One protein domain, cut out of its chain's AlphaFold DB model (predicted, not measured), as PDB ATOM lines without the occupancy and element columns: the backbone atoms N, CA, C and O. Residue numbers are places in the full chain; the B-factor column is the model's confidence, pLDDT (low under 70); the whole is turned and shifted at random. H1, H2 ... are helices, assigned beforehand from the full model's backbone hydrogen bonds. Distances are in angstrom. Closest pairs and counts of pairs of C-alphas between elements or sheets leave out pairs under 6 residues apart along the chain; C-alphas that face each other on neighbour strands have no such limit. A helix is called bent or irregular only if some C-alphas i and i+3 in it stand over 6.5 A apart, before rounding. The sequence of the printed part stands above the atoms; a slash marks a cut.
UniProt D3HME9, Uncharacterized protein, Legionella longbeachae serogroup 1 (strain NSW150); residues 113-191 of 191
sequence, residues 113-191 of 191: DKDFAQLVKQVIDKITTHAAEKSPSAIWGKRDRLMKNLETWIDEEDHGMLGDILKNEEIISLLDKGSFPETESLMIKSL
ATOM      1  N   ASP A 113     124.699  83.580  70.887       84.75
ATOM      2  CA  ASP A 113     126.132  83.448  71.112       84.75
ATOM      3  C   ASP A 113     126.540  83.934  72.519       84.75
ATOM      4  O   ASP A 113     126.055  84.947  73.040       84.75
ATOM      5  N   LYS A 114     127.466  83.201  73.149       85.50
ATOM      6  CA  LYS A 114     127.882  83.462  74.533       85.50
ATOM      7  C   LYS A 114     128.568  84.813  74.693       85.50
ATOM      8  O   LYS A 114     128.371  85.452  75.732       85.50
ATOM      9  N   ASP A 115     129.346  85.240  73.701       86.00
ATOM     10  CA  ASP A 115     130.071  86.505  73.764       86.00
ATOM     11  C   ASP A 115     129.084  87.668  73.630       86.00
ATOM     12  O   ASP A 115     129.140  88.618  74.417       86.00
ATOM     13  N   PHE A 116     128.103  87.551  72.728       86.62
ATOM     14  CA  PHE A 116     127.011  88.522  72.611       86.62
ATOM     15  C   PHE A 116     126.179  88.611  73.901       86.62
ATOM     16  O   PHE A 116     125.975  89.701  74.446       86.62
ATOM     17  N   ALA A 117     125.776  87.470  74.468       87.81
ATOM     18  CA  ALA A 117     125.015  87.431  75.713       87.81
ATOM     19  C   ALA A 117     125.783  88.036  76.902       87.81
ATOM     20  O   ALA A 117     125.199  88.723  77.750       87.81
ATOM     21  N   GLN A 118     127.096  87.806  76.986       89.25
ATOM     22  CA  GLN A 118     127.942  88.421  78.008       89.25
ATOM     23  C   GLN A 118     128.014  89.940  77.836       89.25
ATOM     24  O   GLN A 118     127.978  90.679  78.822       89.25
ATOM     25  N   LEU A 119     128.075  90.402  76.594       90.06
ATOM     26  CA  LEU A 119     128.169  91.812  76.267       90.06
ATOM     27  C   LEU A 119     126.881  92.564  76.624       90.06
ATOM     28  O   LEU A 119     126.932  93.590  77.307       90.06
ATOM     29  N   VAL A 120     125.715  92.003  76.293       90.38
ATOM     30  CA  VAL A 120     124.420  92.556  76.719       90.38
ATOM     31  C   VAL A 120     124.318  92.610  78.248       90.38
ATOM     32  O   VAL A 120     123.894  93.627  78.799       90.38
ATOM     33  N   LYS A 121     124.785  91.580  78.970       91.00
ATOM     34  CA  LYS A 121     124.820  91.591  80.447       91.00
ATOM     35  C   LYS A 121     125.695  92.709  81.019       91.00
ATOM     36  O   LYS A 121     125.316  93.310  82.023       91.00
ATOM     37  N   GLN A 122     126.826  93.026  80.389       90.62
ATOM     38  CA  GLN A 122     127.656  94.168  80.794       90.62
ATOM     39  C   GLN A 122     126.931  95.502  80.582       90.62
ATOM     40  O   GLN A 122     127.044  96.403  81.411       90.62
ATOM     41  N   VAL A 123     126.166  95.639  79.496       91.56
ATOM     42  CA  VAL A 123     125.358  96.842  79.251       91.56
ATOM     43  C   VAL A 123     124.216  96.950  80.263       91.56
ATOM     44  O   VAL A 123     124.002  98.035  80.804       91.56
ATOM     45  N   ILE A 124     123.549  95.842  80.605       92.50
ATOM     46  CA  ILE A 124     122.555  95.799  81.690       92.50
ATOM     47  C   ILE A 124     123.172  96.300  83.002       92.50
ATOM     48  O   ILE A 124     122.586  97.167  83.648       92.50
ATOM     49  N   ASP A 125     124.364  95.821  83.372       90.50
ATOM     50  CA  ASP A 125     125.058  96.259  84.590       90.50
ATOM     51  C   ASP A 125     125.428  97.754  84.549       90.50
ATOM     52  O   ASP A 125     125.211  98.497  85.511       90.50
ATOM     53  N   LYS A 126     125.885  98.254  83.393       89.06
ATOM     54  CA  LYS A 126     126.109  99.696  83.187       89.06
ATOM     55  C   LYS A 126     124.818 100.501  83.378       89.06
ATOM     56  O   LYS A 126     124.864 101.566  83.993       89.06
ATOM     57  N   ILE A 127     123.669 100.020  82.893       89.75
ATOM     58  CA  ILE A 127     122.372 100.697  83.064       89.75
ATOM     59  C   ILE A 127     121.943 100.678  84.539       89.75
ATOM     60  O   ILE A 127     121.578 101.723  85.086       89.75
ATOM     61  N   THR A 128     122.000  99.526  85.212       85.94
ATOM     62  CA  THR A 128     121.539  99.376  86.606       85.94
ATOM     63  C   THR A 128     122.437 100.092  87.612       85.94
ATOM     64  O   THR A 128     121.956 100.506  88.667       85.94
ATOM     65  N   THR A 129     123.710 100.315  87.292       84.50
ATOM     66  CA  THR A 129     124.629 101.114  88.118       84.50
ATOM     67  C   THR A 129     124.628 102.601  87.754       84.50
ATOM     68  O   THR A 129     125.049 103.431  88.564       84.50
ATOM     69  N   HIS A 130     124.072 102.982  86.598       82.56
ATOM     70  CA  HIS A 130     124.016 104.374  86.160       82.56
ATOM     71  C   HIS A 130     123.249 105.257  87.159       82.56
ATOM     72  O   HIS A 130     122.103 104.972  87.527       82.56
ATOM     73  N   ALA A 131     123.890 106.347  87.594       72.19
ATOM     74  CA  ALA A 131     123.366 107.283  88.592       72.19
ATOM     75  C   ALA A 131     123.681 108.759  88.261       72.19
ATOM     76  O   ALA A 131     123.786 109.584  89.164       72.19
ATOM     77  N   ALA A 132     123.825 109.117  86.978       66.94
ATOM     78  CA  ALA A 132     124.220 110.475  86.570       66.94
ATOM     79  C   ALA A 132     123.124 111.550  86.746       66.94
ATOM     80  O   ALA A 132     123.349 112.725  86.462       66.94
ATOM     81  N   GLU A 133     121.925 111.178  87.196       64.62
ATOM     82  CA  GLU A 133     120.815 112.116  87.337       64.62
ATOM     83  C   GLU A 133     120.953 113.015  88.572       64.62
ATOM     84  O   GLU A 133     121.149 112.550  89.695       64.62
ATOM     85  N   LYS A 134     120.724 114.324  88.381       61.12
ATOM     86  CA  LYS A 134     120.749 115.347  89.453       61.12
ATOM     87  C   LYS A 134     119.725 115.087  90.565       61.12
ATOM     88  O   LYS A 134     119.799 115.687  91.637       61.12
ATOM     89  N   SER A 135     118.743 114.223  90.316       63.53
ATOM     90  CA  SER A 135     117.721 113.856  91.284       63.53
ATOM     91  C   SER A 135     117.595 112.335  91.386       63.53
ATOM     92  O   SER A 135     117.183 111.705  90.411       63.53
ATOM     93  N   PRO A 136     117.807 111.747  92.580       62.91
ATOM     94  CA  PRO A 136     117.529 110.336  92.860       62.91
ATOM     95  C   PRO A 136     116.152 109.851  92.382       62.91
ATOM     96  O   PRO A 136     115.981 108.701  91.998       62.91
ATOM     97  N   SER A 137     115.158 110.746  92.341       60.59
ATOM     98  CA  SER A 137     113.806 110.432  91.868       60.59
ATOM     99  C   SER A 137     113.694 110.139  90.368       60.59
ATOM    100  O   SER A 137     112.659 109.627  89.953       60.59
ATOM    101  N   ALA A 138     114.690 110.509  89.561       73.81
ATOM    102  CA  ALA A 138     114.701 110.289  88.115       73.81
ATOM    103  C   ALA A 138     115.468 109.017  87.713       73.81
ATOM    104  O   ALA A 138     115.290 108.536  86.598       73.81
ATOM    105  N   ILE A 139     116.266 108.446  88.625       84.19
ATOM    106  CA  ILE A 139     117.186 107.341  88.326       84.19
ATOM    107  C   ILE A 139     116.434 106.119  87.795       84.19
ATOM    108  O   ILE A 139     116.705 105.682  86.685       84.19
ATOM    109  N   TRP A 140     115.441 105.611  88.533       84.81
ATOM    110  CA  TRP A 140     114.692 104.424  88.103       84.81
ATOM    111  C   TRP A 140     113.890 104.639  86.819       84.81
ATOM    112  O   TRP A 140     113.836 103.743  85.991       84.81
ATOM    113  N   GLY A 141     113.330 105.835  86.606       84.56
ATOM    114  CA  GLY A 141     112.636 106.145  85.351       84.56
ATOM    115  C   GLY A 141     113.579 106.197  84.147       84.56
ATOM    116  O   GLY A 141     113.208 105.779  83.055       84.56
ATOM    117  N   LYS A 142     114.814 106.678  84.337       87.50
ATOM    118  CA  LYS A 142     115.831 106.665  83.281       87.50
ATOM    119  C   LYS A 142     116.312 105.252  82.984       87.50
ATOM    120  O   LYS A 142     116.385 104.883  81.821       87.50
ATOM    121  N   ARG A 143     116.613 104.467  84.023       90.00
ATOM    122  CA  ARG A 143     117.008 103.058  83.879       90.00
ATOM    123  C   ARG A 143     115.963 102.265  83.106       90.00
ATOM    124  O   ARG A 143     116.330 101.565  82.174       90.00
ATOM    125  N   ASP A 144     114.689 102.459  83.434       90.31
ATOM    126  CA  ASP A 144     113.560 101.824  82.753       90.31
ATOM    127  C   ASP A 144     113.530 102.169  81.260       90.31
ATOM    128  O   ASP A 144     113.522 101.280  80.415       90.31
ATOM    129  N   ARG A 145     113.653 103.459  80.914       89.88
ATOM    130  CA  ARG A 145     113.747 103.898  79.513       89.88
ATOM    131  C   ARG A 145     114.946 103.287  78.779       89.88
ATOM    132  O   ARG A 145     114.791 102.844  77.649       89.88
ATOM    133  N   LEU A 146     116.128 103.288  79.397       91.88
ATOM    134  CA  LEU A 146     117.340 102.727  78.793       91.88
ATOM    135  C   LEU A 146     117.205 101.217  78.571       91.88
ATOM    136  O   LEU A 146     117.605 100.727  77.521       91.88
ATOM    137  N   MET A 147     116.621 100.499  79.535       93.38
ATOM    138  CA  MET A 147     116.399  99.057  79.434       93.38
ATOM    139  C   MET A 147     115.390  98.727  78.336       93.38
ATOM    140  O   MET A 147     115.626  97.821  77.547       93.38
ATOM    141  N   LYS A 148     114.309  99.509  78.240       93.06
ATOM    142  CA  LYS A 148     113.332  99.386  77.160       93.06
ATOM    143  C   LYS A 148     113.973  99.606  75.789       93.06
ATOM    144  O   LYS A 148     113.730  98.823  74.885       93.06
ATOM    145  N   ASN A 149     114.806 100.638  75.641       92.12
ATOM    146  CA  ASN A 149     115.492 100.907  74.375       92.12
ATOM    147  C   ASN A 149     116.488  99.792  74.022       92.12
ATOM    148  O   ASN A 149     116.567  99.403  72.864       92.12
ATOM    149  N   LEU A 150     117.208  99.253  75.013       92.19
ATOM    150  CA  LEU A 150     118.090  98.102  74.812       92.19
ATOM    151  C   LEU A 150     117.300  96.875  74.346       92.19
ATOM    152  O   LEU A 150     117.720  96.208  73.411       92.19
ATOM    153  N   GLU A 151     116.162  96.592  74.981       92.00
ATOM    154  CA  GLU A 151     115.283  95.503  74.557       92.00
ATOM    155  C   GLU A 151     114.783  95.704  73.122       92.00
ATOM    156  O   GLU A 151     114.844  94.768  72.335       92.00
ATOM    157  N   THR A 152     114.342  96.915  72.768       90.94
ATOM    158  CA  THR A 152     113.912  97.239  71.401       90.94
ATOM    159  C   THR A 152     115.029  97.007  70.388       90.94
ATOM    160  O   THR A 152     114.785  96.389  69.361       90.94
ATOM    161  N   TRP A 153     116.259  97.435  70.680       91.00
ATOM    162  CA  TRP A 153     117.383  97.209  69.767       91.00
ATOM    163  C   TRP A 153     117.713  95.724  69.606       91.00
ATOM    164  O   TRP A 153     118.052  95.306  68.510       91.00
ATOM    165  N   ILE A 154     117.596  94.923  70.669       89.00
ATOM    166  CA  ILE A 154     117.780  93.466  70.586       89.00
ATOM    167  C   ILE A 154     116.706  92.818  69.701       89.00
ATOM    168  O   ILE A 154     116.994  91.836  69.032       89.00
ATOM    169  N   ASP A 155     115.485  93.353  69.688       87.25
ATOM    170  CA  ASP A 155     114.383  92.785  68.902       87.25
ATOM    171  C   ASP A 155     114.402  93.197  67.427       87.25
ATOM    172  O   ASP A 155     113.948  92.435  66.572       87.25
ATOM    173  N   GLU A 156     114.854  94.416  67.135       87.12
ATOM    174  CA  GLU A 156     114.689  95.036  65.816       87.12
ATOM    175  C   GLU A 156     115.963  94.998  64.956       87.12
ATOM    176  O   GLU A 156     115.858  95.077  63.730       87.12
ATOM    177  N   GLU A 157     117.147  94.849  65.558       86.38
ATOM    178  CA  GLU A 157     118.431  95.051  64.877       86.38
ATOM    179  C   GLU A 157     119.235  93.758  64.700       86.38
ATOM    180  O   GLU A 157     119.141  92.812  65.479       86.38
ATOM    181  N   ASP A 158     120.099  93.732  63.681       82.69
ATOM    182  CA  ASP A 158     121.016  92.613  63.457       82.69
ATOM    183  C   ASP A 158     122.024  92.472  64.614       82.69
ATOM    184  O   ASP A 158     122.721  93.427  64.979       82.69
ATOM    185  N   HIS A 159     122.144  91.262  65.171       81.56
ATOM    186  CA  HIS A 159     122.975  90.997  66.352       81.56
ATOM    187  C   HIS A 159     124.469  91.270  66.113       81.56
ATOM    188  O   HIS A 159     125.181  91.637  67.052       81.56
ATOM    189  N   GLY A 160     124.950  91.150  64.870       79.19
ATOM    190  CA  GLY A 160     126.322  91.496  64.503       79.19
ATOM    191  C   GLY A 160     126.575  92.998  64.620       79.19
ATOM    192  O   GLY A 160     127.505  93.417  65.312       79.19
ATOM    193  N   MET A 161     125.708  93.815  64.015       82.38
ATOM    194  CA  MET A 161     125.799  95.282  64.096       82.38
ATOM    195  C   MET A 161     125.575  95.802  65.520       82.38
ATOM    196  O   MET A 161     126.310  96.667  66.006       82.38
ATOM    197  N   LEU A 162     124.583  95.247  66.215       85.56
ATOM    198  CA  LEU A 162     124.281  95.592  67.599       85.56
ATOM    199  C   LEU A 162     125.459  95.260  68.525       85.56
ATOM    200  O   LEU A 162     125.821  96.076  69.373       85.56
ATOM    201  N   GLY A 163     126.100  94.103  68.338       84.06
ATOM    202  CA  GLY A 163     127.271  93.694  69.112       84.06
ATOM    203  C   GLY A 163     128.414  94.711  69.059       84.06
ATOM    204  O   GLY A 163     129.045  94.976  70.085       84.06
ATOM    205  N   ASP A 164     128.656  95.335  67.905       84.44
ATOM    206  CA  ASP A 164     129.689  96.366  67.759       84.44
ATOM    207  C   ASP A 164     129.299  97.699  68.405       84.44
ATOM    208  O   ASP A 164     130.135  98.352  69.037       84.44
ATOM    209  N   ILE A 165     128.022  98.078  68.346       85.44
ATOM    210  CA  ILE A 165     127.512  99.284  69.012       85.44
ATOM    211  C   ILE A 165     127.556  99.144  70.534       85.44
ATOM    212  O   ILE A 165     127.945 100.079  71.236       85.44
ATOM    213  N   LEU A 166     127.201  97.976  71.065       87.12
ATOM    214  CA  LEU A 166     127.181  97.735  72.506       87.12
ATOM    215  C   LEU A 166     128.594  97.748  73.136       87.12
ATOM    216  O   LEU A 166     128.720  97.993  74.340       87.12
ATOM    217  N   LYS A 167     129.663  97.547  72.344       86.50
ATOM    218  CA  LYS A 167     131.065  97.720  72.786       86.50
ATOM    219  C   LYS A 167     131.424  99.183  73.067       86.50
ATOM    220  O   LYS A 167     132.427  99.439  73.731       86.50
ATOM    221  N   ASN A 168     130.634 100.137  72.578       84.12
ATOM    222  CA  ASN A 168     130.927 101.560  72.706       84.12
ATOM    223  C   ASN A 168     130.920 102.017  74.179       84.12
ATOM    224  O   ASN A 168     130.004 101.721  74.952       84.12
ATOM    225  N   GLU A 169     131.932 102.788  74.583       78.19
ATOM    226  CA  GLU A 169     132.022 103.338  75.941       78.19
ATOM    227  C   GLU A 169     130.875 104.316  76.261       78.19
ATOM    228  O   GLU A 169     130.412 104.377  77.403       78.19
ATOM    229  N   GLU A 170     130.341 105.008  75.251       85.00
ATOM    230  CA  GLU A 170     129.213 105.942  75.350       85.00
ATOM    231  C   GLU A 170     127.833 105.253  75.236       85.00
ATOM    232  O   GLU A 170     126.827 105.936  75.021       85.00
ATOM    233  N   ILE A 171     127.735 103.926  75.405       87.69
ATOM    234  CA  ILE A 171     126.489 103.163  75.179       87.69
ATOM    235  C   ILE A 171     125.265 103.729  75.916       87.69
ATOM    236  O   ILE A 171     124.172 103.784  75.360       87.69
ATOM    237  N   ILE A 172     125.442 104.245  77.138       88.00
ATOM    238  CA  ILE A 172     124.349 104.881  77.888       88.00
ATOM    239  C   ILE A 172     123.822 106.123  77.162       88.00
ATOM    240  O   ILE A 172     122.615 106.329  77.118       88.00
ATOM    241  N   SER A 173     124.702 106.940  76.577       86.81
ATOM    242  CA  SER A 173     124.289 108.122  75.816       86.81
ATOM    243  C   SER A 173     123.606 107.749  74.504       86.81
ATOM    244  O   SER A 173     122.734 108.495  74.062       86.81
ATOM    245  N   LEU A 174     124.014 106.650  73.869       88.00
ATOM    246  CA  LEU A 174     123.387 106.162  72.641       88.00
ATOM    247  C   LEU A 174     121.972 105.654  72.932       88.00
ATOM    248  O   LEU A 174     121.017 106.111  72.309       88.00
ATOM    249  N   LEU A 175     121.822 104.817  73.960       87.94
ATOM    250  CA  LEU A 175     120.518 104.344  74.424       87.94
ATOM    251  C   LEU A 175     119.608 105.496  74.868       87.94
ATOM    252  O   LEU A 175     118.400 105.430  74.666       87.94
ATOM    253  N   ASP A 176     120.156 106.576  75.435       87.81
ATOM    254  CA  ASP A 176     119.358 107.732  75.868       87.81
ATOM    255  C   ASP A 176     118.731 108.507  74.698       87.81
ATOM    256  O   ASP A 176     117.665 109.102  74.867       87.81
ATOM    257  N   LYS A 177     119.363 108.478  73.512       87.56
ATOM    258  CA  LYS A 177     118.809 109.058  72.275       87.56
ATOM    259  C   LYS A 177     117.634 108.241  71.733       87.56
ATOM    260  O   LYS A 177     116.767 108.805  71.074       87.56
ATOM    261  N   GLY A 178     117.596 106.939  72.018       80.06
ATOM    262  CA  GLY A 178     116.504 106.025  71.670       80.06
ATOM    263  C   GLY A 178     116.466 105.551  70.216       80.06
ATOM    264  O   GLY A 178     115.856 104.526  69.947       80.06
ATOM    265  N   SER A 179     117.144 106.234  69.293       82.06
ATOM    266  CA  SER A 179     117.330 105.779  67.911       82.06
ATOM    267  C   SER A 179     118.602 104.944  67.775       82.06
ATOM    268  O   SER A 179     119.655 105.374  68.262       82.06
ATOM    269  N   PHE A 180     118.525 103.811  67.074       80.19
ATOM    270  CA  PHE A 180     119.707 103.035  66.712       80.19
ATOM    271  C   PHE A 180     120.644 103.893  65.837       80.19
ATOM    272  O   PHE A 180     120.170 104.573  64.922       80.19
ATOM    273  N   PRO A 181     121.947 103.987  66.157       78.19
ATOM    274  CA  PRO A 181     122.855 104.858  65.424       78.19
ATOM    275  C   PRO A 181     123.152 104.298  64.029       78.19
ATOM    276  O   PRO A 181     123.623 103.173  63.895       78.19
ATOM    277  N   GLU A 182     122.964 105.122  62.996       68.19
ATOM    278  CA  GLU A 182     123.444 104.810  61.648       68.19
ATOM    279  C   GLU A 182     124.977 104.679  61.671       68.19
ATOM    280  O   GLU A 182     125.699 105.535  62.211       68.19
ATOM    281  N   THR A 183     125.473 103.582  61.098       56.34
ATOM    282  CA  THR A 183     126.870 103.117  61.137       56.34
ATOM    283  C   THR A 183     127.878 104.152  60.622       56.34
ATOM    284  O   THR A 183     129.027 104.152  61.064       56.34
ATOM    285  N   GLU A 184     127.461 105.099  59.775       47.72
ATOM    286  CA  GLU A 184     128.316 106.191  59.281       47.72
ATOM    287  C   GLU A 184     128.727 107.200  60.371       47.72
ATOM    288  O   GLU A 184     129.797 107.802  60.280       47.72
ATOM    289  N   SER A 185     127.946 107.362  61.448       48.53
ATOM    290  CA  SER A 185     128.264 108.347  62.501       48.53
ATOM    291  C   SER A 185     129.297 107.860  63.528       48.53
ATOM    292  O   SER A 185     129.903 108.674  64.231       48.53
ATOM    293  N   LEU A 186     129.529 106.545  63.615       50.75
ATOM    294  CA  LEU A 186     130.423 105.933  64.606       50.75
ATOM    295  C   LEU A 186     131.893 105.910  64.164       50.75
ATOM    296  O   LEU A 186     132.773 105.924  65.022       50.75
ATOM    297  N   MET A 187     132.176 105.965  62.856       40.78
ATOM    298  CA  MET A 187     133.552 106.048  62.341       40.78
ATOM    299  C   MET A 187     134.207 107.425  62.539       40.78
ATOM    300  O   MET A 187     135.428 107.536  62.493       40.78
ATOM    301  N   ILE A 188     133.431 108.486  62.784       43.47
ATOM    302  CA  ILE A 188     133.972 109.856  62.864       43.47
ATOM    303  C   ILE A 188     134.593 110.154  64.244       43.47
ATOM    304  O   ILE A 188     135.389 111.078  64.374       43.47
ATOM    305  N   LYS A 189     134.282 109.363  65.282       39.66
ATOM    306  CA  LYS A 189     134.809 109.570  66.646       39.66
ATOM    307  C   LYS A 189     136.070 108.759  66.989       39.66
ATOM    308  O   LYS A 189     136.580 108.926  68.092       39.66
ATOM    309  N   SER A 190     136.568 107.893  66.099       38.19
ATOM    310  CA  SER A 190     137.757 107.054  66.355       38.19
ATOM    311  C   SER A 190     139.049 107.555  65.687       38.19
ATOM    312  O   SER A 190     139.958 106.754  65.464       38.19
ATOM    313  N   LEU A 191     139.130 108.843  65.343       35.81
ATOM    314  CA  LEU A 191     140.339 109.514  64.843       35.81
ATOM    315  C   LEU A 191     140.846 110.516  65.882       35.81
ATOM    316  O   LEU A 191     142.082 110.587  66.052       35.81
TER     317      LEU A 191
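AT A GLANCE: This is residues 113 to 191 of the 191 residues of an uncharacterized protein of Legionella longbeachae serogroup 1 (strain NSW150) (UniProt D3HME9). The two longest helices, H1 and H2, fold back as a hairpin that meets over part of its length; short H4 crosses both, and short H3 packs on the earlier part of H1. A tail with no named element, residues 178 to 191, leads outward. The 79 printed residues hold four named helices, in the order H1, H2, H3, H4, and no named strand: all helix. The whole is compact, with a radius of gyration of the C-alphas of 12.8 A and spans of 35 by 30 by 20 A.

HOW THE PARTS SIT: Start with H1, residues 114 to 129, and H2, residues 136 to 156, a helical hairpin at a shallow tilt of 21 degrees, opposite ways. They touch through residues 124 to 128 and 143 to 147 alone; the closest C-alphas, of Ile 127 and Arg 143, are 5.9 A apart. H3, residues 159 to 166, touches residues 116 to 123 of H1 alone, closest at C-alphas Phe 116 and Gly 163, 6.2 A; the tilt of 35.0 degrees is only just steep. H4, residues 171 to 177, touches residues 145 to 150 of H2 alone, about perpendicular at 88 degrees, with C-alphas Leu 146 and Leu 175 closest at 5.6 A. Helix packing is mostly crossed. Each O i to N i+4 pair is within hydrogen-bond range in H1, H3 and H4, and 15 of 17 are in H2.

IN THESE COORDINATES: Find C-alpha 114 at (127.882, 83.462, 74.533); H1 runs 22.5 A from there. H2 begins at C-alpha 136, (117.529, 110.336, 92.860), and spans 31.2 A; it is irregular, with C-alphas 137 and 140 7.1 A apart. H3 and H4 span 10.0 A and 10.1 A; H4 ends at (118.809, 109.058, 72.275).

THE WHOLE: The farthest C-alphas, of Ser 137 and Leu 191, are 37.9 A apart. The printed part has no cut and no long link. Confidence is under 70 at residues 132 to 137 and 182 to 191.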